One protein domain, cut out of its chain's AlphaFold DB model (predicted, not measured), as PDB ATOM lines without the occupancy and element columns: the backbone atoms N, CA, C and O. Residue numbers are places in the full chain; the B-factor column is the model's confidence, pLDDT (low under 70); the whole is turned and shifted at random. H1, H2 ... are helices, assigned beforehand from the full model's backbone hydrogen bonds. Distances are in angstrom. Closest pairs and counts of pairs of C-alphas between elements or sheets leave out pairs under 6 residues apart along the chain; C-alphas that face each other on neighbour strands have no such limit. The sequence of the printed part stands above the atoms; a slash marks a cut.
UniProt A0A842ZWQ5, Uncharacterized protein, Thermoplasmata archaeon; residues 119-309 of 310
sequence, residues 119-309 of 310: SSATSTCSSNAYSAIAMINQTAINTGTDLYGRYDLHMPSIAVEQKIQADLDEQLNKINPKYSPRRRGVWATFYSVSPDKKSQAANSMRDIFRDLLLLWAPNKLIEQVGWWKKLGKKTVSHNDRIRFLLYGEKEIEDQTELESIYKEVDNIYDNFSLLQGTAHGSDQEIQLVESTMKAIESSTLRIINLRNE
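Overview. This is residues 119 to 309 of the 310 residues of an uncharacterized protein of Thermoplasmata archaeon (UniProt A0A842ZWQ5). A compact cluster of helices is built round H10, which runs through the core: H1 and H5 pack along two of its sides, H3 and H9 cross it on opposite sides, and H8 packs on its residues 302 to 307. H4 folds back along H5; the short H2 lies out at one end of the whole, H6 and H7 at the other, and residues 253 to 260 stick out. The printed part has 191 residues with ten named helices, H1 to H10 in order along the chain, and no named strand; its class is all helix. The radius of gyration of the C-alphas is 17.1 A, and the outline is rounded, spanning 47 by 38 by 32 A.

Along the chain. H1 takes residues 119 to 143, 35.9 A from C-alpha 119 at (42.123, 124.289, 17.991) to C-alpha 143 at (27.075, 108.716, -10.689). H2 is residues 147 to 151, H3 158 to 175, 26.2 A, and H4 179 to 190. H5 is residues 197 to 216, 28.8 A, followed by H6, 219 to 222, H7, 226 to 230, and H8, 238 to 247. H9 is residues 255 to 279, 35.6 A. H10 is residues 286 to 307, 31.7 A, ending with C-alpha 307 at (50.362, 116.177, 21.336).

Arrangement. H10 is the hub, touching five helices. H1 touches it at a shallow tilt of 20 degrees, opposite ways, with the C-alphas of Ser 120 and Arg 302 closest at 5.0 A. H5 touches it at a shallow tilt of 15 degrees, the same way, closest at Phe 209 and Thr 300, C-alphas 6.8 A apart. With residues 268 to 278 alone, H9 touches H10 at a steep tilt of 49 degrees, the closest C-alphas being those of Asn 271 and Thr 292, 5.5 A. Residues 164 to 171 of H3 touch H10 at a steep tilt of 51 degrees, with the C-alphas of Leu 168 and Leu 301 closest at 5.6 A. H8 touches H10 at a steep tilt of 49 degrees, closest at the C-alphas of Leu 246 and Ile 303, 5.9 A. H4 and H5 form a helical hairpin, with the C-alphas of Val 186 and Ala 201 closest at 4.8 A. H6 and H8 only just touch, with 3 pairs of C-alphas within 8 A, the closest being those of Ile 222 and Phe 244, 7.1 A. H2 is close to but not clearly touching H1; H7 touches no helix. Every O i to N i+4 pair is within hydrogen-bond range in H1, H2, H3, H4, H5, H7, H8, H9 and H10; H6 is too short for such a pair.

Size, cuts and confidence. The two C-alphas farthest apart, those of Arg 150 and Gln 224, are 50.7 A apart. The printed part has no cut, and no link is long. The model's pLDDT is under 70 at residue 134, residues 157 to 164 and residue 309.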
ATOM      1  N   SER A 119      41.547 124.602  19.303       72.56
ATOM      2  CA  SER A 119      42.123 124.289  17.991       72.56
ATOM      3  C   SER A 119      41.826 122.844  17.551       72.56
ATOM      4  O   SER A 119      41.516 122.583  16.386       72.56
ATOM      5  N   SER A 120      41.831 121.887  18.481       74.69
ATOM      6  CA  SER A 120      41.433 120.493  18.245       74.69
ATOM      7  C   SER A 120      39.953 120.381  17.874       74.69
ATOM      8  O   SER A 120      39.611 119.713  16.896       74.69
ATOM      9  N   ALA A 121      39.067 121.091  18.580       81.19
ATOM     10  CA  ALA A 121      37.649 121.160  18.231       81.19
ATOM     11  C   ALA A 121      37.453 121.734  16.818       81.19
ATOM     12  O   ALA A 121      36.762 121.134  15.996       81.19
ATOM     13  N   THR A 122      38.146 122.833  16.503       79.50
ATOM     14  CA  THR A 122      38.088 123.483  15.185       79.50
ATOM     15  C   THR A 122      38.537 122.535  14.072       79.50
ATOM     16  O   THR A 122      37.803 122.304  13.112       79.50
ATOM     17  N   SER A 123      39.711 121.919  14.227       71.31
ATOM     18  CA  SER A 123      40.273 120.989  13.239       71.31
ATOM     19  C   SER A 123      39.440 119.716  13.066       71.31
ATOM     20  O   SER A 123      39.321 119.221  11.946       71.31
ATOM     21  N   THR A 124      38.798 119.219  14.128       76.00
ATOM     22  CA  THR A 124      37.842 118.099  14.047       76.00
ATOM     23  C   THR A 124      36.653 118.462  13.154       76.00
ATOM     24  O   THR A 124      36.305 117.713  12.240       76.00
ATOM     25  N   CYS A 125      36.060 119.642  13.363       78.81
ATOM     26  CA  CYS A 125      34.955 120.128  12.536       78.81
ATOM     27  C   CYS A 125      35.370 120.307  11.071       78.81
ATOM     28  O   CYS A 125      34.654 119.859  10.176       78.81
ATOM     29  N   SER A 126      36.540 120.904  10.824       73.75
ATOM     30  CA  SER A 126      37.069 121.084   9.469       73.75
ATOM     31  C   SER A 126      37.334 119.751   8.773       73.75
ATOM     32  O   SER A 126      36.925 119.575   7.629       73.75
ATOM     33  N   SER A 127      37.958 118.789   9.460       71.56
ATOM     34  CA  SER A 127      38.238 117.462   8.902       71.56
ATOM     35  C   SER A 127      36.955 116.748   8.480       71.56
ATOM     36  O   SER A 127      36.887 116.214   7.376       71.56
ATOM     37  N   ASN A 128      35.914 116.778   9.315       76.00
ATOM     38  CA  ASN A 128      34.630 116.157   8.984       76.00
ATOM     39  C   ASN A 128      33.950 116.837   7.789       76.00
ATOM     40  O   ASN A 128      33.411 116.148   6.923       76.00
ATOM     41  N   ALA A 129      34.016 118.169   7.707       77.25
ATOM     42  CA  ALA A 129      33.492 118.909   6.565       77.25
ATOM     43  C   ALA A 129      34.225 118.543   5.262       77.25
ATOM     44  O   ALA A 129      33.578 118.245   4.258       77.25
ATOM     45  N   TYR A 130      35.561 118.495   5.277       76.44
ATOM     46  CA  TYR A 130      36.345 118.120   4.096       76.44
ATOM     47  C   TYR A 130      36.152 116.658   3.689       76.44
ATOM     48  O   TYR A 130      36.058 116.379   2.497       76.44
ATOM     49  N   SER A 131      36.013 115.737   4.645       73.50
ATOM     50  CA  SER A 131      35.664 114.345   4.342       73.50
ATOM     51  C   SER A 131      34.285 114.236   3.685       73.50
ATOM     52  O   SER A 131      34.137 113.523   2.696       73.50
ATOM     53  N   ALA A 132      33.283 114.980   4.167       79.88
ATOM     54  CA  ALA A 132      31.960 115.004   3.541       79.88
ATOM     55  C   ALA A 132      32.019 115.540   2.099       79.88
ATOM     56  O   ALA A 132      31.421 114.957   1.196       79.88
ATOM     57  N   ILE A 133      32.797 116.598   1.862       79.62
ATOM     58  CA  ILE A 133      33.062 117.151   0.525       79.62
ATOM     59  C   ILE A 133      33.733 116.116  -0.382       79.62
ATOM     60  O   ILE A 133      33.297 115.924  -1.515       79.62
ATOM     61  N   ALA A 134      34.755 115.412   0.114       69.38
ATOM     62  CA  ALA A 134      35.426 114.353  -0.634       69.38
ATOM     63  C   ALA A 134      34.444 113.234  -1.031       69.38
ATOM     64  O   ALA A 134      34.436 112.795  -2.180       69.38
ATOM     65  N   MET A 135      33.554 112.829  -0.119       80.31
ATOM     66  CA  MET A 135      32.505 111.839  -0.401       80.31
ATOM     67  C   MET A 135      31.478 112.330  -1.430       80.31
ATOM     68  O   MET A 135      31.062 111.554  -2.294       80.31
ATOM     69  N   ILE A 136      31.070 113.601  -1.363       82.31
ATOM     70  CA  ILE A 136      30.176 114.211  -2.359       82.31
ATOM     71  C   ILE A 136      30.848 114.199  -3.733       82.31
ATOM     72  O   ILE A 136      30.247 113.713  -4.688       82.31
ATOM     73  N   ASN A 137      32.106 114.643  -3.824       74.62
ATOM     74  CA  ASN A 137      32.887 114.604  -5.061       74.62
ATOM     75  C   ASN A 137      32.966 113.181  -5.624       74.62
ATOM     76  O   ASN A 137      32.622 112.958  -6.781       74.62
ATOM     77  N   GLN A 138      33.334 112.198  -4.796       76.50
ATOM     78  CA  GLN A 138      33.408 110.796  -5.212       76.50
ATOM     79  C   GLN A 138      32.062 110.273  -5.733       76.50
ATOM     80  O   GLN A 138      32.014 109.548  -6.725       76.50
ATOM     81  N   THR A 139      30.958 110.639  -5.080       84.12
ATOM     82  CA  THR A 139      29.613 110.206  -5.479       84.12
ATOM     83  C   THR A 139      29.187 110.870  -6.787       84.12
ATOM     84  O   THR A 139      28.671 110.188  -7.672       84.12
ATOM     85  N   ALA A 140      29.438 112.172  -6.944       81.25
ATOM     86  CA  ALA A 140      29.203 112.901  -8.189       81.25
ATOM     87  C   ALA A 140      29.948 112.250  -9.363       81.25
ATOM     88  O   ALA A 140      29.340 111.995 -10.399       81.25
ATOM     89  N   ILE A 141      31.218 111.886  -9.165       76.12
ATOM     90  CA  ILE A 141      32.038 111.184 -10.163       76.12
ATOM     91  C   ILE A 141      31.432 109.819 -10.503       76.12
ATOM     92  O   ILE A 141      31.172 109.529 -11.668       76.12
ATOM     93  N   ASN A 142      31.145 108.997  -9.492       82.38
ATOM     94  CA  ASN A 142      30.641 107.633  -9.691       82.38
ATOM     95  C   ASN A 142      29.260 107.593 -10.365       82.38
ATOM     96  O   ASN A 142      28.921 106.610 -11.019       82.38
ATOM     97  N   THR A 143      28.452 108.636 -10.175       88.19
ATOM     98  CA  THR A 143      27.075 108.716 -10.689       88.19
ATOM     99  C   THR A 143      26.934 109.606 -11.921       88.19
ATOM    100  O   THR A 143      25.857 109.643 -12.511       88.19
ATOM    101  N   GLY A 144      27.975 110.357 -12.296       87.00
ATOM    102  CA  GLY A 144      27.906 111.382 -13.339       87.00
ATOM    103  C   GLY A 144      26.915 112.513 -13.032       87.00
ATOM    104  O   GLY A 144      26.381 113.121 -13.955       87.00
ATOM    105  N   THR A 145      26.613 112.764 -11.752       89.19
ATOM    106  CA  THR A 145      25.599 113.745 -11.329       89.19
ATOM    107  C   THR A 145      26.251 114.999 -10.754       89.19
ATOM    108  O   THR A 145      27.110 114.905  -9.879       89.19
ATOM    109  N   ASP A 146      25.787 116.179 -11.171       86.25
ATOM    110  CA  ASP A 146      26.148 117.447 -10.527       86.25
ATOM    111  C   ASP A 146      25.402 117.605  -9.193       86.25
ATOM    112  O   ASP A 146      24.310 118.171  -9.113       86.25
ATOM    113  N   LEU A 147      25.982 117.045  -8.132       87.00
ATOM    114  CA  LEU A 147      25.418 117.130  -6.786       87.00
ATOM    115  C   LEU A 147      25.499 118.550  -6.210       87.00
ATOM    116  O   LEU A 147      24.627 118.923  -5.428       87.00
ATOM    117  N   TYR A 148      26.497 119.346  -6.603       83.50
ATOM    118  CA  TYR A 148      26.664 120.706  -6.094       83.50
ATOM    119  C   TYR A 148      25.582 121.632  -6.631       83.50
ATOM    120  O   TYR A 148      24.916 122.288  -5.838       83.50
ATOM    121  N   GLY A 149      25.347 121.630  -7.944       83.00
ATOM    122  CA  GLY A 149      24.270 122.414  -8.545       83.00
ATOM    123  C   GLY A 149      22.882 121.905  -8.154       83.00
ATOM    124  O   GLY A 149      21.985 122.700  -7.886       83.00
ATOM    125  N   ARG A 150      22.696 120.580  -8.053       89.25
ATOM    126  CA  ARG A 150      21.394 119.985  -7.698       89.25
ATOM    127  C   ARG A 150      20.929 120.341  -6.285       89.25
ATOM    128  O   ARG A 150      19.724 120.472  -6.075       89.25
ATOM    129  N   TYR A 151      21.854 120.428  -5.333       86.62
ATOM    130  CA  TYR A 151      21.546 120.648  -3.917       86.62
ATOM    131  C   TYR A 151      22.055 121.993  -3.379       86.62
ATOM    132  O   TYR A 151      22.017 122.195  -2.169       86.62
ATOM    133  N   ASP A 152      22.517 122.891  -4.255       84.75
ATOM    134  CA  ASP A 152      23.090 124.203  -3.911       84.75
ATOM    135  C   ASP A 152      24.169 124.114  -2.815       84.75
ATOM    136  O   ASP A 152      24.144 124.789  -1.786       84.75
ATOM    137  N   LEU A 153      25.107 123.180  -2.999       83.50
ATOM    138  CA  LEU A 153      26.162 122.928  -2.021       83.50
ATOM    139  C   LEU A 153      27.299 123.938  -2.194       83.50
ATOM    140  O   LEU A 153      27.723 124.251  -3.308       83.50
ATOM    141  N   HIS A 154      27.865 124.386  -1.077       77.44
ATOM    142  CA  HIS A 154      28.982 125.326  -1.068       77.44
ATOM    143  C   HIS A 154      30.204 124.754  -0.353       77.44
ATOM    144  O   HIS A 154      30.098 124.010   0.623       77.44
ATOM    145  N   MET A 155      31.381 125.145  -0.837       73.19
ATOM    146  CA  MET A 155      32.645 124.849  -0.171       73.19
ATOM    147  C   MET A 155      32.856 125.791   1.031       73.19
ATOM    148  O   MET A 155      32.370 126.926   1.016       73.19
ATOM    149  N   PRO A 156      33.610 125.369   2.063       71.31
ATOM    150  CA  PRO A 156      34.023 126.235   3.161       71.31
ATOM    151  C   PRO A 156      34.747 127.487   2.650       71.31
ATOM    152  O   PRO A 156      35.465 127.440   1.653       71.31
ATOM    153  N   SER A 157      34.575 128.619   3.339       67.12
ATOM    154  CA  SER A 157      35.157 129.894   2.893       67.12
ATOM    155  C   SER A 157      36.695 129.885   2.877       67.12
ATOM    156  O   SER A 157      37.335 129.352   3.787       67.12
ATOM    157  N   ILE A 158      37.281 130.589   1.902       59.12
ATOM    158  CA  ILE A 158      38.737 130.722   1.697       59.12
ATOM    159  C   ILE A 158      39.459 131.264   2.946       59.12
ATOM    160  O   ILE A 158      40.568 130.838   3.263       59.12
ATOM    161  N   ALA A 159      38.834 132.182   3.693       50.75
ATOM    162  CA  ALA A 159      39.444 132.794   4.876       50.75
ATOM    163  C   ALA A 159      39.662 131.796   6.029       50.75
ATOM    164  O   ALA A 159      40.640 131.906   6.769       50.75
ATOM    165  N   VAL A 160      38.767 130.814   6.179       61.28
ATOM    166  CA  VAL A 160      38.917 129.736   7.169       61.28
ATOM    167  C   VAL A 160      40.060 128.810   6.759       61.28
ATOM    168  O   VAL A 160      40.878 128.433   7.595       61.28
ATOM    169  N   GLU A 161      40.165 128.505   5.464       64.25
ATOM    170  CA  GLU A 161      41.226 127.656   4.926       64.25
ATOM    171  C   GLU A 161      42.619 128.272   5.139       64.25
ATOM    172  O   GLU A 161      43.509 127.609   5.668       64.25
ATOM    173  N   GLN A 162      42.801 129.557   4.823       66.50
ATOM    174  CA  GLN A 162      44.093 130.240   4.978       66.50
ATOM    175  C   GLN A 162      44.599 130.260   6.428       66.50
ATOM    176  O   GLN A 162      45.794 130.080   6.659       66.50
ATOM    177  N   LYS A 163      43.702 130.442   7.408       68.88
ATOM    178  CA  LYS A 163      44.070 130.423   8.833       68.88
ATOM    179  C   LYS A 163      44.568 129.044   9.272       68.88
ATOM    180  O   LYS A 163      45.634 128.951   9.866       68.88
ATOM    181  N   ILE A 164      43.853 127.978   8.897       69.50
ATOM    182  CA  ILE A 164      44.253 126.590   9.192       69.50
ATOM    183  C   ILE A 164      45.634 126.280   8.592       69.50
ATOM    184  O   ILE A 164      46.469 125.645   9.235       69.50
ATOM    185  N   GLN A 165      45.892 126.745   7.366       75.25
ATOM    186  CA  GLN A 165      47.169 126.526   6.690       75.25
ATOM    187  C   GLN A 165      48.337 127.270   7.359       75.25
ATOM    188  O   GLN A 165      49.425 126.701   7.469       75.25
ATOM    189  N   ALA A 166      48.124 128.514   7.803       74.62
ATOM    190  CA  ALA A 166      49.143 129.304   8.494       74.62
ATOM    191  C   ALA A 166      49.523 128.681   9.848       74.62
ATOM    192  O   ALA A 166      50.711 128.508  10.131       74.62
ATOM    193  N   ASP A 167      48.523 128.262  10.630       78.38
ATOM    194  CA  ASP A 167      48.735 127.584  11.913       78.38
ATOM    195  C   ASP A 167      49.536 126.286  11.727       78.38
ATOM    196  O   ASP A 167      50.479 126.006  12.471       78.38
ATOM    197  N   LEU A 168      49.208 125.495  10.697       85.81
ATOM    198  CA  LEU A 168      49.908 124.243  10.415       85.81
ATOM    199  C   LEU A 168      51.381 124.464  10.034       85.81
ATOM    200  O   LEU A 168      52.236 123.704  10.486       85.81
ATOM    201  N   ASP A 169      51.706 125.493   9.248       87.50
ATOM    202  CA  ASP A 169      53.097 125.800   8.892       87.50
ATOM    203  C   ASP A 169      53.946 126.149  10.119       87.50
ATOM    204  O   ASP A 169      55.057 125.628  10.269       87.50
ATOM    205  N   GLU A 170      53.421 126.987  11.018       86.19
ATOM    206  CA  GLU A 170      54.116 127.355  12.253       86.19
ATOM    207  C   GLU A 170      54.369 126.120  13.131       86.19
ATOM    208  O   GLU A 170      55.492 125.888  13.592       86.19
ATOM    209  N   GLN A 171      53.336 125.298  13.323       88.62
ATOM    210  CA  GLN A 171      53.403 124.100  14.155       88.62
ATOM    211  C   GLN A 171      54.361 123.050  13.573       88.62
ATOM    212  O   GLN A 171      55.200 122.505  14.290       88.62
ATOM    213  N   LEU A 172      54.312 122.805  12.260       90.31
ATOM    214  CA  LEU A 172      55.238 121.891  11.585       90.31
ATOM    215  C   LEU A 172      56.692 122.349  11.710       90.31
ATOM    216  O   LEU A 172      57.575 121.516  11.917       90.31
ATOM    217  N   ASN A 173      56.944 123.657  11.617       89.50
ATOM    218  CA  ASN A 173      58.289 124.218  11.727       89.50
ATOM    219  C   ASN A 173      58.894 124.018  13.130       89.50
ATOM    220  O   ASN A 173      60.094 123.769  13.240       89.50
ATOM    221  N   LYS A 174      58.067 124.056  14.186       89.38
ATOM    222  CA  LYS A 174      58.487 123.750  15.569       89.38
ATOM    223  C   LYS A 174      58.895 122.285  15.752       89.38
ATOM    224  O   LYS A 174      59.803 122.002  16.525       89.38
ATOM    225  N   ILE A 175      58.248 121.362  15.038       90.56
ATOM    226  CA  ILE A 175      58.530 119.918  15.116       90.56
ATOM    227  C   ILE A 175      59.799 119.573  14.342       90.56
ATOM    228  O   ILE A 175      60.704 118.913  14.849       90.56
ATOM    229  N   ASN A 176      59.845 119.987  13.078       91.12
ATOM    230  CA  ASN A 176      60.997 119.813  12.214       91.12
ATOM    231  C   ASN A 176      60.988 120.927  11.160       91.12
ATOM    232  O   ASN A 176      60.092 120.941  10.309       91.12
ATOM    233  N   PRO A 177      62.012 121.800  11.123       92.38
ATOM    234  CA  PRO A 177      62.059 122.919  10.183       92.38
ATOM    235  C   PRO A 177      61.978 122.530   8.699       92.38
ATOM    236  O   PRO A 177      61.725 123.371   7.841       92.38
ATOM    237  N   LYS A 178      62.176 121.248   8.362       93.38
ATOM    238  CA  LYS A 178      62.026 120.733   6.993       93.38
ATOM    239  C   LYS A 178      60.568 120.506   6.579       93.38
ATOM    240  O   LYS A 178      60.306 120.428   5.379       93.38
ATOM    241  N   TYR A 179      59.619 120.380   7.509       93.50
ATOM    242  CA  TYR A 179      58.241 120.003   7.173       93.50
ATOM    243  C   TYR A 179      57.433 121.129   6.530       93.50
ATOM    244  O   TYR A 179      56.799 120.872   5.510       93.50
ATOM    245  N   SER A 180      57.498 122.367   7.030       92.94
ATOM    246  CA  SER A 180      56.772 123.482   6.392       92.94
ATOM    247  C   SER A 180      57.250 123.755   4.949       92.94
ATOM    248  O   SER A 180      56.419 123.820   4.041       92.94
ATOM    249  N   PRO A 181      58.566 123.815   4.646       92.62
ATOM    250  CA  PRO A 181      59.035 123.892   3.262       92.62
ATOM    251  C   PRO A 181      58.563 122.723   2.388       92.62
ATOM    252  O   PRO A 181      58.123 122.962   1.264       92.62
ATOM    253  N   ARG A 182      58.597 121.478   2.896       95.19
ATOM    254  CA  ARG A 182      58.077 120.306   2.167       95.19
ATOM    255  C   ARG A 182      56.592 120.469   1.856       95.19
ATOM    256  O   ARG A 182      56.216 120.294   0.705       95.19
ATOM    257  N   ARG A 183      55.776 120.855   2.843       95.12
ATOM    258  CA  ARG A 183      54.334 121.106   2.699       95.12
ATOM    259  C   ARG A 183      54.038 122.154   1.625       95.12
ATOM    260  O   ARG A 183      53.238 121.900   0.731       95.12
ATOM    261  N   ARG A 184      54.722 123.303   1.659       92.62
ATOM    262  CA  ARG A 184      54.584 124.335   0.614       92.62
ATOM    263  C   ARG A 184      54.972 123.803  -0.766       92.62
ATOM    264  O   ARG A 184      54.268 124.070  -1.735       92.62
ATOM    265  N   GLY A 185      56.040 123.007  -0.840       93.38
ATOM    266  CA  GLY A 185      56.434 122.297  -2.056       93.38
ATOM    267  C   GLY A 185      55.342 121.361  -2.573       93.38
ATOM    268  O   GLY A 185      55.083 121.349  -3.769       93.38
ATOM    269  N   VAL A 186      54.640 120.649  -1.687       96.44
ATOM    270  CA  VAL A 186      53.524 119.773  -2.066       96.44
ATOM    271  C   VAL A 186      52.413 120.545  -2.777       96.44
ATOM    272  O   VAL A 186      51.985 120.139  -3.858       96.44
ATOM    273  N   TRP A 187      51.965 121.666  -2.209       95.25
ATOM    274  CA  TRP A 187      50.923 122.491  -2.826       95.25
ATOM    275  C   TRP A 187      51.402 123.179  -4.103       95.25
ATOM    276  O   TRP A 187      50.662 123.223  -5.084       95.25
ATOM    277  N   ALA A 188      52.651 123.650  -4.137       91.06
ATOM    278  CA  ALA A 188      53.248 124.192  -5.355       91.06
ATOM    279  C   ALA A 188      53.277 123.144  -6.480       91.06
ATOM    280  O   ALA A 188      52.912 123.450  -7.614       91.06
ATOM    281  N   THR A 189      53.637 121.897  -6.163       93.56
ATOM    282  CA  THR A 189      53.576 120.777  -7.105       93.56
ATOM    283  C   THR A 189      52.143 120.526  -7.554       93.56
ATOM    284  O   THR A 189      51.910 120.464  -8.758       93.56
ATOM    285  N   PHE A 190      51.177 120.451  -6.632       94.38
ATOM    286  CA  PHE A 190      49.768 120.190  -6.944       94.38
ATOM    287  C   PHE A 190      49.173 121.204  -7.936       94.38
ATOM    288  O   PHE A 190      48.510 120.819  -8.901       94.38
ATOM    289  N   TYR A 191      49.468 122.494  -7.747       91.69
ATOM    290  CA  TYR A 191      49.001 123.574  -8.624       91.69
ATOM    291  C   TYR A 191      49.900 123.837  -9.840       91.69
ATOM    292  O   TYR A 191      49.608 124.721 -10.643       91.69
ATOM    293  N   SER A 192      50.979 123.072 -10.015       88.81
ATOM    294  CA  SER A 192      51.865 123.218 -11.169       88.81
ATOM    295  C   SER A 192      51.202 122.771 -12.481       88.81
ATOM    296  O   SER A 192      50.086 122.241 -12.529       88.81
ATOM    297  N   VAL A 193      51.925 122.958 -13.584       87.25
ATOM    298  CA  VAL A 193      51.543 122.466 -14.917       87.25
ATOM    299  C   VAL A 193      52.085 121.061 -15.215       87.25
ATOM    300  O   VAL A 193      51.910 120.573 -16.328       87.25
ATOM    301  N   SER A 194      52.743 120.400 -14.250       86.69
ATOM    302  CA  SER A 194      53.350 119.079 -14.471       86.69
ATOM    303  C   SER A 194      52.285 118.007 -14.743       86.69
ATOM    304  O   SER A 194      51.275 117.975 -14.035       86.69
ATOM    305  N   PRO A 195      52.489 117.090 -15.707       86.25
ATOM    306  CA  PRO A 195      51.528 116.019 -15.991       86.25
ATOM    307  C   PRO A 195      51.349 115.037 -14.819       86.25
ATOM    308  O   PRO A 195      50.273 114.473 -14.642       86.25
ATOM    309  N   ASP A 196      52.367 114.864 -13.978       90.44
ATOM    310  CA  ASP A 196      52.377 113.959 -12.822       90.44
ATOM    311  C   ASP A 196      52.155 114.670 -11.476       90.44
ATOM    312  O   ASP A 196      52.299 114.066 -10.407       90.44
ATOM    313  N   LYS A 197      51.743 115.943 -11.512       89.31
ATOM    314  CA  LYS A 197      51.537 116.785 -10.326       89.31
ATOM    315  C   LYS A 197      50.682 116.140  -9.238       89.31
ATOM    316  O   LYS A 197      51.019 116.253  -8.062       89.31
ATOM    317  N   LYS A 198      49.605 115.434  -9.622       93.06
ATOM    318  CA  LYS A 198      48.689 114.749  -8.692       93.06
ATOM    319  C   LYS A 198      49.437 113.682  -7.891       93.06
ATOM    320  O   LYS A 198      49.405 113.694  -6.666       93.06
ATOM    321  N   SER A 199      50.146 112.793  -8.591       93.50
ATOM    322  CA  SER A 199      50.895 111.686  -7.985       93.50
ATOM    323  C   SER A 199      52.047 112.202  -7.118       93.50
ATOM    324  O   SER A 199      52.166 111.797  -5.960       93.50
ATOM    325  N   GLN A 200      52.842 113.157  -7.619       94.81
ATOM    326  CA  GLN A 200      53.961 113.721  -6.861       94.81
ATOM    327  C   GLN A 200      53.500 114.443  -5.584       94.81
ATOM    328  O   GLN A 200      54.100 114.263  -4.516       94.81
ATOM    329  N   ALA A 201      52.431 115.242  -5.678       94.69
ATOM    330  CA  ALA A 201      51.868 115.940  -4.529       94.69
ATOM    331  C   ALA A 201      51.276 114.953  -3.513       94.69
ATOM    332  O   ALA A 201      51.622 115.015  -2.333       94.69
ATOM    333  N   ALA A 202      50.468 113.988  -3.964       95.25
ATOM    334  CA  ALA A 202      49.885 112.965  -3.098       95.25
ATOM    335  C   ALA A 202      50.963 112.140  -2.375       95.25
ATOM    336  O   ALA A 202      50.878 111.952  -1.159       95.25
ATOM    337  N   ASN A 203      52.018 111.721  -3.086       96.06
ATOM    338  CA  ASN A 203      53.144 111.004  -2.490       96.06
ATOM    339  C   ASN A 203      53.830 111.843  -1.404       96.06
ATOM    340  O   ASN A 203      54.072 111.360  -0.297       96.06
ATOM    341  N   SER A 204      54.105 113.113  -1.705       95.69
ATOM    342  CA  SER A 204      54.797 114.012  -0.783       95.69
ATOM    343  C   SER A 204      53.954 114.341   0.453       95.69
ATOM    344  O   SER A 204      54.490 114.335   1.561       95.69
ATOM    345  N   MET A 205      52.644 114.572   0.292       96.94
ATOM    346  CA  MET A 205      51.712 114.804   1.406       96.94
ATOM    347  C   MET A 205      51.624 113.575   2.315       96.94
ATOM    348  O   MET A 205      51.774 113.678   3.533       96.94
ATOM    349  N   ARG A 206      51.444 112.391   1.711       96.12
ATOM    350  CA  ARG A 206      51.416 111.106   2.418       96.12
ATOM    351  C   ARG A 206      52.700 110.890   3.215       96.12
ATOM    352  O   ARG A 206      52.636 110.454   4.361       96.12
ATOM    353  N   ASP A 207      53.854 111.182   2.622       96.44
ATOM    354  CA  ASP A 207      55.144 111.005   3.283       96.44
ATOM    355  C   ASP A 207      55.308 111.952   4.477       96.44
ATOM    356  O   ASP A 207      55.749 111.496   5.526       96.44
ATOM    357  N   ILE A 208      54.895 113.224   4.374       95.50
ATOM    358  CA  ILE A 208      54.894 114.149   5.525       95.50
ATOM    359  C   ILE A 208      54.042 113.579   6.666       95.50
ATOM    360  O   ILE A 208      54.509 113.504   7.804       95.50
ATOM    361  N   PHE A 209      52.817 113.137   6.367       96.06
ATOM    362  CA  PHE A 209      51.925 112.578   7.382       96.06
ATOM    363  C   PHE A 209      52.494 111.299   8.007       96.06
ATOM    364  O   PHE A 209      52.549 111.175   9.230       96.06
ATOM    365  N   ARG A 210      52.991 110.365   7.187       96.38
ATOM    366  CA  ARG A 210      53.625 109.124   7.653       96.38
ATOM    367  C   ARG A 210      54.823 109.410   8.557       96.38
ATOM    368  O   ARG A 210      54.943 108.783   9.608       96.38
ATOM    369  N   ASP A 211      55.697 110.330   8.153       95.69
ATOM    370  CA  ASP A 211      56.891 110.693   8.918       95.69
ATOM    371  C   ASP A 211      56.494 111.237  10.306       95.69
ATOM    372  O   ASP A 211      57.097 110.858  11.310       95.69
ATOM    373  N   LEU A 212      55.425 112.044  10.392       94.38
ATOM    374  CA  LEU A 212      54.865 112.528  11.662       94.38
ATOM    375  C   LEU A 212      54.284 111.400  12.524       94.38
ATOM    376  O   LEU A 212      54.582 111.329  13.718       94.38
ATOM    377  N   LEU A 213      53.497 110.491  11.932       95.25
ATOM    378  CA  LEU A 213      52.935 109.346  12.657       95.25
ATOM    379  C   LEU A 213      54.039 108.470  13.270       95.25
ATOM    380  O   LEU A 213      53.921 108.030  14.413       95.25
ATOM    381  N   LEU A 214      55.109 108.208  12.515       95.38
ATOM    382  CA  LEU A 214      56.234 107.387  12.970       95.38
ATOM    383  C   LEU A 214      57.081 108.091  14.032       95.38
ATOM    384  O   LEU A 214      57.531 107.435  14.971       95.38
ATOM    385  N   LEU A 215      57.276 109.405  13.894       94.00
ATOM    386  CA  LEU A 215      58.032 110.214  14.847       94.00
ATOM    387  C   LEU A 215      57.372 110.224  16.231       94.00
ATOM    388  O   LEU A 215      58.051 110.047  17.239       94.00
ATOM    389  N   TRP A 216      56.055 110.426  16.283       93.81
ATOM    390  CA  TRP A 216      55.333 110.630  17.542       93.81
ATOM    391  C   TRP A 216      54.684 109.387  18.125       93.81
ATOM    392  O   TRP A 216      54.347 109.364  19.308       93.81
ATOM    393  N   ALA A 217      54.513 108.347  17.320       95.88
ATOM    394  CA  ALA A 217      53.920 107.102  17.769       95.88
ATOM    395  C   ALA A 217      54.769 105.902  17.327       95.88
ATOM    396  O   ALA A 217      54.295 105.063  16.555       95.88
ATOM    397  N   PRO A 218      56.034 105.798  17.787       96.56
ATOM    398  CA  PRO A 218      56.903 104.678  17.444       96.56
ATOM    399  C   PRO A 218      56.347 103.359  18.000       96.56
ATOM    400  O   PRO A 218      55.659 103.347  19.020       96.56
ATOM    401  N   ASN A 219      56.682 102.231  17.360       97.38
ATOM    402  CA  ASN A 219      56.181 100.895  17.739       97.38
ATOM    403  C   ASN A 219      56.288 100.623  19.235       97.38
ATOM    404  O   ASN A 219      55.287 100.311  19.871       97.38
ATOM    405  N   LYS A 220      57.482 100.847  19.795       96.31
ATOM    406  CA  LYS A 220      57.781 100.603  21.206       96.31
ATOM    407  C   LYS A 220      56.816 101.321  22.151       96.31
ATOM    408  O   LYS A 220      56.511 100.785  23.208       96.31
ATOM    409  N   LEU A 221      56.365 102.524  21.789       95.81
ATOM    410  CA  LEU A 221      55.438 103.298  22.609       95.81
ATOM    411  C   LEU A 221      54.037 102.678  22.566       95.81
ATOM    412  O   LEU A 221      53.454 102.425  23.611       95.81
ATOM    413  N   ILE A 222      53.531 102.356  21.373       96.75
ATOM    414  CA  ILE A 222      52.185 101.779  21.203       96.75
ATOM    415  C   ILE A 222      52.091 100.362  21.777       96.75
ATOM    416  O   ILE A 222      51.104 100.018  22.422       96.75
ATOM    417  N   GLU A 223      53.132  99.552  21.602       96.94
ATOM    418  CA  GLU A 223      53.199  98.176  22.110       96.94
ATOM    419  C   GLU A 223      53.086  98.096  23.639       96.94
ATOM    420  O   GLU A 223      52.711  97.062  24.193       96.94
ATOM    421  N   GLN A 224      53.390  99.187  24.349       94.62
ATOM    422  CA  GLN A 224      53.278  99.260  25.804       94.62
ATOM    423  C   GLN A 224      51.852  99.541  26.283       94.62
ATOM    424  O   GLN A 224      51.541  99.257  27.444       94.62
ATOM    425  N   VAL A 225      50.979 100.019  25.399       95.69
ATOM    426  CA  VAL A 225      49.657 100.522  25.755       95.69
ATOM    427  C   VAL A 225      48.658  99.387  25.999       95.69
ATOM    428  O   VAL A 225      48.587  98.424  25.233       95.69
ATOM    429  N   GLY A 226      47.861  99.510  27.067       94.25
ATOM    430  CA  GLY A 226      46.924  98.474  27.529       94.25
ATOM    431  C   GLY A 226      45.924  98.026  26.463       94.25
ATOM    432  O   GLY A 226      45.821  96.831  26.180       94.25
ATOM    433  N   TRP A 227      45.268  98.981  25.793       94.50
ATOM    434  CA  TRP A 227      44.301  98.669  24.738       94.50
ATOM    435  C   TRP A 227      44.940  97.935  23.554       94.50
ATOM    436  O   TRP A 227      44.312  97.045  22.990       94.50
ATOM    437  N   TRP A 228      46.187  98.252  23.186       95.94
ATOM    438  CA  TRP A 228      46.855  97.603  22.055       95.94
ATOM    439  C   TRP A 228      47.244  96.164  22.403       95.94
ATOM    440  O   TRP A 228      46.988  95.246  21.624       95.94
ATOM    441  N   LYS A 229      47.770  95.946  23.616       94.38
ATOM    442  CA  LYS A 229      48.100  94.608  24.134       94.38
ATOM    443  C   LYS A 229      46.891  93.671  24.125       94.38
ATOM    444  O   LYS A 229      47.027  92.512  23.738       94.38
ATOM    445  N   LYS A 230      45.707  94.173  24.493       93.00
ATOM    446  CA  LYS A 230      44.450  93.402  24.494       93.00
ATOM    447  C   LYS A 230      44.027  92.924  23.102       93.00
ATOM    448  O   LYS A 230      43.378  91.889  23.000       93.00
ATOM    449  N   LEU A 231      44.416  93.630  22.036       90.38
ATOM    450  CA  LEU A 231      44.110  93.220  20.661       90.38
ATOM    451  C   LEU A 231      44.952  92.019  20.194       90.38
ATOM    452  O   LEU A 231      44.624  91.420  19.175       90.38
ATOM    453  N   GLY A 232      46.051  91.686  20.886       89.56
ATOM    454  CA  GLY A 232      46.913  90.553  20.529       89.56
ATOM    455  C   GLY A 232      47.590  90.676  19.155       89.56
ATOM    456  O   GLY A 232      47.978  89.667  18.563       89.56
ATOM    457  N   LYS A 233      47.714  91.897  18.617       90.94
ATOM    458  CA  LYS A 233      48.344  92.156  17.314       90.94
ATOM    459  C   LYS A 233      49.859  91.937  17.389       90.94
ATOM    460  O   LYS A 233      50.489  92.201  18.405       90.94
ATOM    461  N   LYS A 234      50.458  91.489  16.279       92.12
ATOM    462  CA  LYS A 234      51.923  91.323  16.155       92.12
ATOM    463  C   LYS A 234      52.638  92.577  15.660       92.12
ATOM    464  O   LYS A 234      53.835  92.718  15.877       92.12
ATOM    465  N   THR A 235      51.932  93.447  14.945       95.69
ATOM    466  CA  THR A 235      52.503  94.625  14.291       95.69
ATOM    467  C   THR A 235      51.617  95.839  14.520       95.69
ATOM    468  O   THR A 235      50.391  95.742  14.564       95.69
ATOM    469  N   VAL A 236      52.260  96.993  14.677       96.81
ATOM    470  CA  VAL A 236      51.581  98.274  14.869       96.81
ATOM    471  C   VAL A 236      51.219  98.872  13.509       96.81
ATOM    472  O   VAL A 236      52.101  99.163  12.696       96.81
ATOM    473  N   SER A 237      49.922  99.057  13.266       96.19
ATOM    474  CA  SER A 237      49.381  99.626  12.024       96.19
ATOM    475  C   SER A 237      49.319 101.160  12.053       96.19
ATOM    476  O   SER A 237      49.491 101.781  13.100       96.19
ATOM    477  N   HIS A 238      49.034 101.787  10.904       94.69
ATOM    478  CA  HIS A 238      48.764 103.229  10.851       94.69
ATOM    479  C   HIS A 238      47.525 103.607  11.678       94.69
ATOM    480  O   HIS A 238      47.590 104.589  12.413       94.69
ATOM    481  N   ASN A 239      46.458 102.798  11.663       95.56
ATOM    482  CA  ASN A 239      45.250 103.047  12.468       95.56
ATOM    483  C   ASN A 239      45.572 103.042  13.962       95.56
ATOM    484  O   ASN A 239      45.107 103.909  14.697       95.56
ATOM    485  N   ASP A 240      46.438 102.125  14.411       96.06
ATOM    486  CA  ASP A 240      46.877 102.096  15.809       96.06
ATOM    487  C   ASP A 240      47.635 103.388  16.179       96.06
ATOM    488  O   ASP A 240      47.423 103.933  17.264       96.06
ATOM    489  N   ARG A 241      48.464 103.927  15.268       97.44
ATOM    490  CA  ARG A 241      49.165 105.213  15.468       97.44
ATOM    491  C   ARG A 241      48.218 106.391  15.508       97.44
ATOM    492  O   ARG A 241      48.321 107.201  16.421       97.44
ATOM    493  N   ILE A 242      47.297 106.478  14.555       95.44
ATOM    494  CA  ILE A 242      46.309 107.557  14.492       95.44
ATOM    495  C   ILE A 242      45.459 107.536  15.770       95.44
ATOM    496  O   ILE A 242      45.349 108.558  16.445       95.44
ATOM    497  N   ARG A 243      44.969 106.361  16.193       94.56
ATOM    498  CA  ARG A 243      44.233 106.199  17.457       94.56
ATOM    499  C   ARG A 243      45.064 106.658  18.656       94.56
ATOM    500  O   ARG A 243      44.581 107.424  19.487       94.56
ATOM    501  N   PHE A 244      46.319 106.219  18.752       95.62
ATOM    502  CA  PHE A 244      47.219 106.628  19.831       95.62
ATOM    503  C   PHE A 244      47.460 108.147  19.849       95.62
ATOM    504  O   PHE A 244      47.486 108.771  20.913       95.62
ATOM    505  N   LEU A 245      47.615 108.766  18.682       93.44
ATOM    506  CA  LEU A 245      47.895 110.194  18.537       93.44
ATOM    507  C   LEU A 245      46.674 111.090  18.740       93.44
ATOM    508  O   LEU A 245      46.831 112.243  19.139       93.44
ATOM    509  N   LEU A 246      45.467 110.570  18.559       89.44
ATOM    510  CA  LEU A 246      44.244 111.302  18.876       89.44
ATOM    511  C   LEU A 246      43.829 111.103  20.339       89.44
ATOM    512  O   LEU A 246      43.626 112.080  21.050       89.44
ATOM    513  N   TYR A 247      43.825 109.869  20.849       90.38
ATOM    514  CA  TYR A 247      43.204 109.555  22.151       90.38
ATOM    515  C   TYR A 247      44.194 109.084  23.225       90.38
ATOM    516  O   TYR A 247      43.867 109.020  24.409       90.38
ATOM    517  N   GLY A 248      45.445 108.816  22.848       91.31
ATOM    518  CA  GLY A 248      46.506 108.445  23.783       91.31
ATOM    519  C   GLY A 248      46.402 107.010  24.291       91.31
ATOM    520  O   GLY A 248      46.008 106.085  23.579       91.31
ATOM    521  N   GLU A 249      46.813 106.832  25.544       92.69
ATOM    522  CA  GLU A 249      46.859 105.529  26.212       92.69
ATOM    523  C   GLU A 249      45.527 105.111  26.829       92.69
ATOM    524  O   GLU A 249      45.362 103.951  27.204       92.69
ATOM    525  N   LYS A 250      44.581 106.053  26.917       87.88
ATOM    526  CA  LYS A 250      43.316 105.888  27.623       87.88
ATOM    527  C   LYS A 250      42.543 104.682  27.077       87.88
ATOM    528  O   LYS A 250      42.346 104.536  25.867       87.88
ATOM    529  N   GLU A 251      42.098 103.827  27.993       87.12
ATOM    530  CA  GLU A 251      41.090 102.817  27.691       87.12
ATOM    531  C   GLU A 251      39.709 103.464  27.674       87.12
ATOM    532  O   GLU A 251      39.397 104.330  28.491       87.12
ATOM    533  N   ILE A 252      38.910 103.074  26.690       88.38
ATOM    534  CA  ILE A 252      37.602 103.662  26.427       88.38
ATOM    535  C   ILE A 252      36.597 102.550  26.645       88.38
ATOM    536  O   ILE A 252      36.608 101.560  25.915       88.38
ATOM    537  N   GLU A 253      35.823 102.693  27.715       87.44
ATOM    538  CA  GLU A 253      34.867 101.684  28.169       87.44
ATOM    539  C   GLU A 253      33.514 101.829  27.466       87.44
ATOM    540  O   GLU A 253      32.848 100.827  27.218       87.44
ATOM    541  N   ASP A 254      33.118 103.057  27.111       90.88
ATOM    542  CA  ASP A 254      31.895 103.293  26.346       90.88
ATOM    543  C   ASP A 254      32.071 102.812  24.902       90.88
ATOM    544  O   ASP A 254      32.853 103.355  24.119       90.88
ATOM    545  N   GLN A 255      31.294 101.790  24.549       88.31
ATOM    546  CA  GLN A 255      31.287 101.185  23.227       88.31
ATOM    547  C   GLN A 255      30.885 102.184  22.132       88.31
ATOM    548  O   GLN A 255      31.441 102.146  21.036       88.31
ATOM    549  N   THR A 256      29.967 103.110  22.423       81.25
ATOM    550  CA  THR A 256      29.514 104.105  21.437       81.25
ATOM    551  C   THR A 256      30.624 105.110  21.133       81.25
ATOM    552  O   THR A 256      30.880 105.432  19.970       81.25
ATOM    553  N   GLU A 257      31.314 105.584  22.175       83.88
ATOM    554  CA  GLU A 257      32.495 106.439  22.040       83.88
ATOM    555  C   GLU A 257      33.592 105.710  21.252       83.88
ATOM    556  O   GLU A 257      34.126 106.250  20.283       83.88
ATOM    557  N   LEU A 258      33.873 104.451  21.600       86.69
ATOM    558  CA  LEU A 258      34.885 103.637  20.934       86.69
ATOM    559  C   LEU A 258      34.592 103.434  19.437       86.69
ATOM    560  O   LEU A 258      35.499 103.547  18.612       86.69
ATOM    561  N   GLU A 259      33.339 103.174  19.065       85.75
ATOM    562  CA  GLU A 259      32.917 103.059  17.663       85.75
ATOM    563  C   GLU A 259      33.062 104.374  16.899       85.75
ATOM    564  O   GLU A 259      33.513 104.377  15.751       85.75
ATOM    565  N   SER A 260      32.709 105.499  17.526       78.69
ATOM    566  CA  SER A 260      32.906 106.823  16.930       78.69
ATOM    567  C   SER A 260      34.387 107.100  16.669       78.69
ATOM    568  O   SER A 260      34.745 107.645  15.627       78.69
ATOM    569  N   ILE A 261      35.248 106.687  17.596       85.00
ATOM    570  CA  ILE A 261      36.699 106.836  17.498       85.00
ATOM    571  C   ILE A 261      37.270 105.998  16.362       85.00
ATOM    572  O   ILE A 261      38.077 106.500  15.583       85.00
ATOM    573  N   TYR A 262      36.856 104.736  16.236       90.00
ATOM    574  CA  TYR A 262      37.336 103.896  15.142       90.00
ATOM    575  C   TYR A 262      36.888 104.417  13.779       90.00
ATOM    576  O   TYR A 262      37.720 104.497  12.886       90.00
ATOM    577  N   LYS A 263      35.642 104.889  13.639       84.50
ATOM    578  CA  LYS A 263      35.184 105.544  12.399       84.50
ATOM    579  C   LYS A 263      36.036 106.755  12.038       84.50
ATOM    580  O   LYS A 263      36.369 106.959  10.878       84.50
ATOM    581  N   GLU A 264      36.391 107.564  13.027       85.19
ATOM    582  CA  GLU A 264      37.251 108.725  12.818       85.19
ATOM    583  C   GLU A 264      38.674 108.325  12.397       85.19
ATOM    584  O   GLU A 264      39.225 108.897  11.457       85.19
ATOM    585  N   VAL A 265      39.252 107.309  13.041       91.25
ATOM    586  CA  VAL A 265      40.557 106.743  12.665       91.25
ATOM    587  C   VAL A 265      40.526 106.182  11.243       91.25
ATOM    588  O   VAL A 265      41.442 106.459  10.465       91.25
ATOM    589  N   ASP A 266      39.479 105.435  10.901       91.75
ATOM    590  CA  ASP A 266      39.301 104.833   9.583       91.75
ATOM    591  C   ASP A 266      39.142 105.917   8.512       91.75
ATOM    592  O   ASP A 266      39.849 105.877   7.514       91.75
ATOM    593  N   ASN A 267      38.363 106.976   8.762       84.88
ATOM    594  CA  ASN A 267      38.245 108.113   7.838       84.88
ATOM    595  C   ASN A 267      39.601 108.780   7.532       84.88
ATOM    596  O   ASN A 267      39.879 109.170   6.396       84.88
ATOM    597  N   ILE A 268      40.465 108.946   8.538       91.00
ATOM    598  CA  ILE A 268      41.811 109.511   8.335       91.00
ATOM    599  C   ILE A 268      42.677 108.537   7.528       91.00
ATOM    600  O   ILE A 268      43.427 108.952   6.639       91.00
ATOM    601  N   TYR A 269      42.574 107.242   7.819       94.25
ATOM    602  CA  TYR A 269      43.316 106.211   7.107       94.25
ATOM    603  C   TYR A 269      42.855 106.022   5.658       94.25
ATOM    604  O   TYR A 269      43.690 105.799   4.782       94.25
ATOM    605  N   ASP A 270      41.566 106.163   5.376       91.44
ATOM    606  CA  ASP A 270      41.011 106.097   4.027       91.44
ATOM    607  C   ASP A 270      41.542 107.255   3.180       91.44
ATOM    608  O   ASP A 270      42.022 107.040   2.067       91.44
ATOM    609  N   ASN A 271      41.590 108.467   3.748       91.12
ATOM    610  CA  ASN A 271      42.242 109.611   3.113       91.12
ATOM    611  C   ASN A 271      43.731 109.333   2.832       91.12
ATOM    612  O   ASN A 271      44.226 109.584   1.732       91.12
ATOM    613  N   PHE A 272      44.456 108.762   3.797       94.62
ATOM    614  CA  PHE A 272      45.856 108.372   3.608       94.62
ATOM    615  C   PHE A 272      46.025 107.323   2.495       94.62
ATOM    616  O   PHE A 272      46.919 107.444   1.651       94.62
ATOM    617  N   SER A 273      45.149 106.319   2.469       94.19
ATOM    618  CA  SER A 273      45.152 105.226   1.494       94.19
ATOM    619  C   SER A 273      44.818 105.722   0.088       94.19
ATOM    620  O   SER A 273      45.443 105.289  -0.880       94.19
ATOM    621  N   LEU A 274      43.909 106.694  -0.040       93.31
ATOM    622  CA  LEU A 274      43.588 107.351  -1.306       93.31
ATOM    623  C   LEU A 274      44.798 108.110  -1.864       93.31
ATOM    624  O   LEU A 274      45.131 107.962  -3.047       93.31
ATOM    625  N   LEU A 275      45.514 108.864  -1.021       94.25
ATOM    626  CA  LEU A 275      46.764 109.511  -1.440       94.25
ATOM    627  C   LEU A 275      47.827 108.483  -1.837       94.25
ATOM    628  O   LEU A 275      48.562 108.708  -2.796       94.25
ATOM    629  N   GLN A 276      47.898 107.341  -1.150       94.75
ATOM    630  CA  GLN A 276      48.799 106.250  -1.519       94.75
ATOM    631  C   GLN A 276      48.450 105.639  -2.885       94.75
ATOM    632  O   GLN A 276      49.359 105.419  -3.685       94.75
ATOM    633  N   GLY A 277      47.169 105.403  -3.179       92.75
ATOM    634  CA  GLY A 277      46.724 104.936  -4.496       92.75
ATOM    635  C   GLY A 277      47.064 105.939  -5.601       92.75
ATOM    636  O   GLY A 277      47.678 105.581  -6.605       92.75
ATOM    637  N   THR A 278      46.772 107.220  -5.369       92.25
ATOM    638  CA  THR A 278      47.099 108.319  -6.296       92.25
ATOM    639  C   THR A 278      48.606 108.417  -6.552       92.25
ATOM    640  O   THR A 278      49.048 108.547  -7.694       92.25
ATOM    641  N   ALA A 279      49.422 108.299  -5.500       91.25
ATOM    642  CA  ALA A 279      50.879 108.279  -5.603       91.25
ATOM    643  C   ALA A 279      51.383 107.130  -6.494       91.25
ATOM    644  O   ALA A 279      52.341 107.309  -7.238       91.25
ATOM    645  N   HIS A 280      50.716 105.975  -6.467       90.06
ATOM    646  CA  HIS A 280      51.056 104.809  -7.287       90.06
ATOM    647  C   HIS A 280      50.389 104.807  -8.676       90.06
ATOM    648  O   HIS A 280      50.427 103.794  -9.371       90.06
ATOM    649  N   GLY A 281      49.808 105.935  -9.098       84.94
ATOM    650  CA  GLY A 281      49.292 106.120 -10.453       84.94
ATOM    651  C   GLY A 281      47.827 105.732 -10.642       84.94
ATOM    652  O   GLY A 281      47.380 105.655 -11.783       84.94
ATOM    653  N   SER A 282      47.062 105.503  -9.567       85.88
ATOM    654  CA  SER A 282      45.602 105.453  -9.692       85.88
ATOM    655  C   SER A 282      45.091 106.799 -10.201       85.88
ATOM    656  O   SER A 282      45.386 107.838  -9.605       85.88
ATOM    657  N   ASP A 283      44.328 106.783 -11.294       85.25
ATOM    658  CA  ASP A 283      43.759 108.008 -11.840       85.25
ATOM    659  C   ASP A 283      42.575 108.451 -10.979       85.25
ATOM    660  O   ASP A 283      41.505 107.847 -10.991       85.25
ATOM    661  N   GLN A 284      42.827 109.465 -10.158       86.38
ATOM    662  CA  GLN A 284      41.838 110.109  -9.304       86.38
ATOM    663  C   GLN A 284      41.575 111.517  -9.821       86.38
ATOM    664  O   GLN A 284      42.506 112.215 -10.248       86.38
ATOM    665  N   GLU A 285      40.322 111.955  -9.755       85.44
ATOM    666  CA  GLU A 285      39.947 113.321 -10.116       85.44
ATOM    667  C   GLU A 285      40.701 114.346  -9.266       85.44
ATOM    668  O   GLU A 285      40.957 114.143  -8.076       85.44
ATOM    669  N   ILE A 286      41.076 115.470  -9.880       85.38
ATOM    670  CA  ILE A 286      41.958 116.448  -9.232       85.38
ATOM    671  C   ILE A 286      41.318 117.049  -7.971       85.38
ATOM    672  O   ILE A 286      42.002 117.208  -6.964       85.38
ATOM    673  N   GLN A 287      40.004 117.294  -7.987       82.56
ATOM    674  CA  GLN A 287      39.253 117.838  -6.852       82.56
ATOM    675  C   GLN A 287      39.210 116.860  -5.672       82.56
ATOM    676  O   GLN A 287      39.274 117.278  -4.515       82.56
ATOM    677  N   LEU A 288      39.135 115.555  -5.952       83.31
ATOM    678  CA  LEU A 288      39.175 114.526  -4.919       83.31
ATOM    679  C   LEU A 288      40.539 114.533  -4.226       83.31
ATOM    680  O   LEU A 288      40.595 114.670  -3.006       83.31
ATOM    681  N   VAL A 289      41.627 114.505  -5.003       88.94
ATOM    682  CA  VAL A 289      42.997 114.570  -4.469       88.94
ATOM    683  C   VAL A 289      43.206 115.837  -3.634       88.94
ATOM    684  O   VAL A 289      43.740 115.750  -2.528       88.94
ATOM    685  N   GLU A 290      42.737 116.994  -4.112       88.62
ATOM    686  CA  GLU A 290      42.801 118.257  -3.367       88.62
ATOM    687  C   GLU A 290      42.089 118.150  -2.011       88.62
ATOM    688  O   GLU A 290      42.677 118.447  -0.967       88.62
ATOM    689  N   SER A 291      40.831 117.697  -2.010       81.06
ATOM    690  CA  SER A 291      40.023 117.584  -0.791       81.06
ATOM    691  C   SER A 291      40.624 116.601   0.220       81.06
ATOM    692  O   SER A 291      40.681 116.900   1.414       81.06
ATOM    693  N   THR A 292      41.178 115.483  -0.253       86.81
ATOM    694  CA  THR A 292      41.884 114.507   0.583       86.81
ATOM    695  C   THR A 292      43.171 115.086   1.172       86.81
ATOM    696  O   THR A 292      43.453 114.879   2.353       86.81
ATOM    697  N   MET A 293      43.948 115.851   0.396       93.31
ATOM    698  CA  MET A 293      45.132 116.543   0.913       93.31
ATOM    699  C   MET A 293      44.755 117.525   2.034       93.31
ATOM    700  O   MET A 293      45.389 117.505   3.086       93.31
ATOM    701  N   LYS A 294      43.680 118.310   1.868       87.56
ATOM    702  CA  LYS A 294      43.169 119.219   2.918       87.56
ATOM    703  C   LYS A 294      42.686 118.471   4.166       87.56
ATOM    704  O   LYS A 294      42.929 118.924   5.289       87.56
ATOM    705  N   ALA A 295      42.045 117.314   3.998       84.44
ATOM    706  CA  ALA A 295      41.623 116.463   5.113       84.44
ATOM    707  C   ALA A 295      42.824 115.917   5.908       84.44
ATOM    708  O   ALA A 295      42.819 115.946   7.144       84.44
ATOM    709  N   ILE A 296      43.891 115.495   5.220       93.00
ATOM    710  CA  ILE A 296      45.148 115.075   5.858       93.00
ATOM    711  C   ILE A 296      45.824 116.237   6.589       93.00
ATOM    712  O   ILE A 296      46.263 116.052   7.723       93.00
ATOM    713  N   GLU A 297      45.870 117.441   6.016       92.75
ATOM    714  CA  GLU A 297      46.400 118.622   6.714       92.75
ATOM    715  C   GLU A 297      45.609 118.947   7.983       92.75
ATOM    716  O   GLU A 297      46.200 119.164   9.041       92.75
ATOM    717  N   SER A 298      44.278 118.900   7.903       85.19
ATOM    718  CA  SER A 298      43.398 119.146   9.052       85.19
ATOM    719  C   SER A 298      43.614 118.106  10.156       85.19
ATOM    720  O   SER A 298      43.731 118.448  11.333       85.19
ATOM    721  N   SER A 299      43.746 116.834   9.770       88.25
ATOM    722  CA  SER A 299      44.050 115.726  10.683       88.25
ATOM    723  C   SER A 299      45.435 115.870  11.312       88.25
ATOM    724  O   SER A 299      45.616 115.616  12.503       88.25
ATOM    725  N   THR A 300      46.413 116.321  10.526       91.94
ATOM    726  CA  THR A 300      47.777 116.591  10.986       91.94
ATOM    727  C   THR A 300      47.774 117.686  12.043       91.94
ATOM    728  O   THR A 300      48.288 117.466  13.137       91.94
ATOM    729  N   LEU A 301      47.148 118.831  11.756       88.62
ATOM    730  CA  LEU A 301      47.050 119.944  12.698       88.62
ATOM    731  C   LEU A 301      46.403 119.500  14.012       88.62
ATOM    732  O   LEU A 301      46.932 119.774  15.087       88.62
ATOM    733  N   ARG A 302      45.307 118.740  13.930       85.81
ATOM    734  CA  ARG A 302      44.641 118.188  15.112       85.81
ATOM    735  C   ARG A 302      45.571 117.325  15.957       85.81
ATOM    736  O   ARG A 302      45.632 117.505  17.172       85.81
ATOM    737  N   ILE A 303      46.288 116.394  15.326       90.31
ATOM    738  CA  ILE A 303      47.249 115.529  16.017       90.31
ATOM    739  C   ILE A 303      48.329 116.377  16.696       90.31
ATOM    740  O   ILE A 303      48.638 116.133  17.860       90.31
ATOM    741  N   ILE A 304      48.867 117.390  16.010       89.25
ATOM    742  CA  ILE A 304      49.887 118.280  16.577       89.25
ATOM    743  C   ILE A 304      49.359 118.996  17.824       89.25
ATOM    744  O   ILE A 304      49.994 118.946  18.878       89.25
ATOM    745  N   ASN A 305      48.175 119.595  17.727       83.62
ATOM    746  CA  ASN A 305      47.568 120.332  18.832       83.62
ATOM    747  C   ASN A 305      47.350 119.450  20.065       83.62
ATOM    748  O   ASN A 305      47.666 119.864  21.174       83.62
ATOM    749  N   LEU A 306      46.887 118.212  19.873       84.50
ATOM    750  CA  LEU A 306      46.670 117.261  20.966       84.50
ATOM    751  C   LEU A 306      47.970 116.735  21.592       84.50
ATOM    752  O   LEU A 306      47.953 116.269  22.731       84.50
ATOM    753  N   ARG A 307      49.085 116.727  20.850       85.62
ATOM    754  CA  ARG A 307      50.362 116.177  21.336       85.62
ATOM    755  C   ARG A 307      51.274 117.214  21.970       85.62
ATOM    756  O   ARG A 307      52.006 116.847  22.877       85.62
ATOM    757  N   ASN A 308      51.175 118.482  21.583       77.69
ATOM    758  CA  ASN A 308      51.913 119.564  22.242       77.69
ATOM    759  C   ASN A 308      51.444 119.833  23.693       77.69
ATOM    760  O   ASN A 308      52.090 120.598  24.402       77.69
ATOM    761  N   GLU A 309      50.343 119.220  24.146       60.28
ATOM    762  CA  GLU A 309      49.846 119.307  25.530       60.28
ATOM    763  C   GLU A 309      50.549 118.366  26.529       60.28
ATOM    764  O   GLU A 309      50.347 118.520  27.736       60.28
TER     765      GLU A 309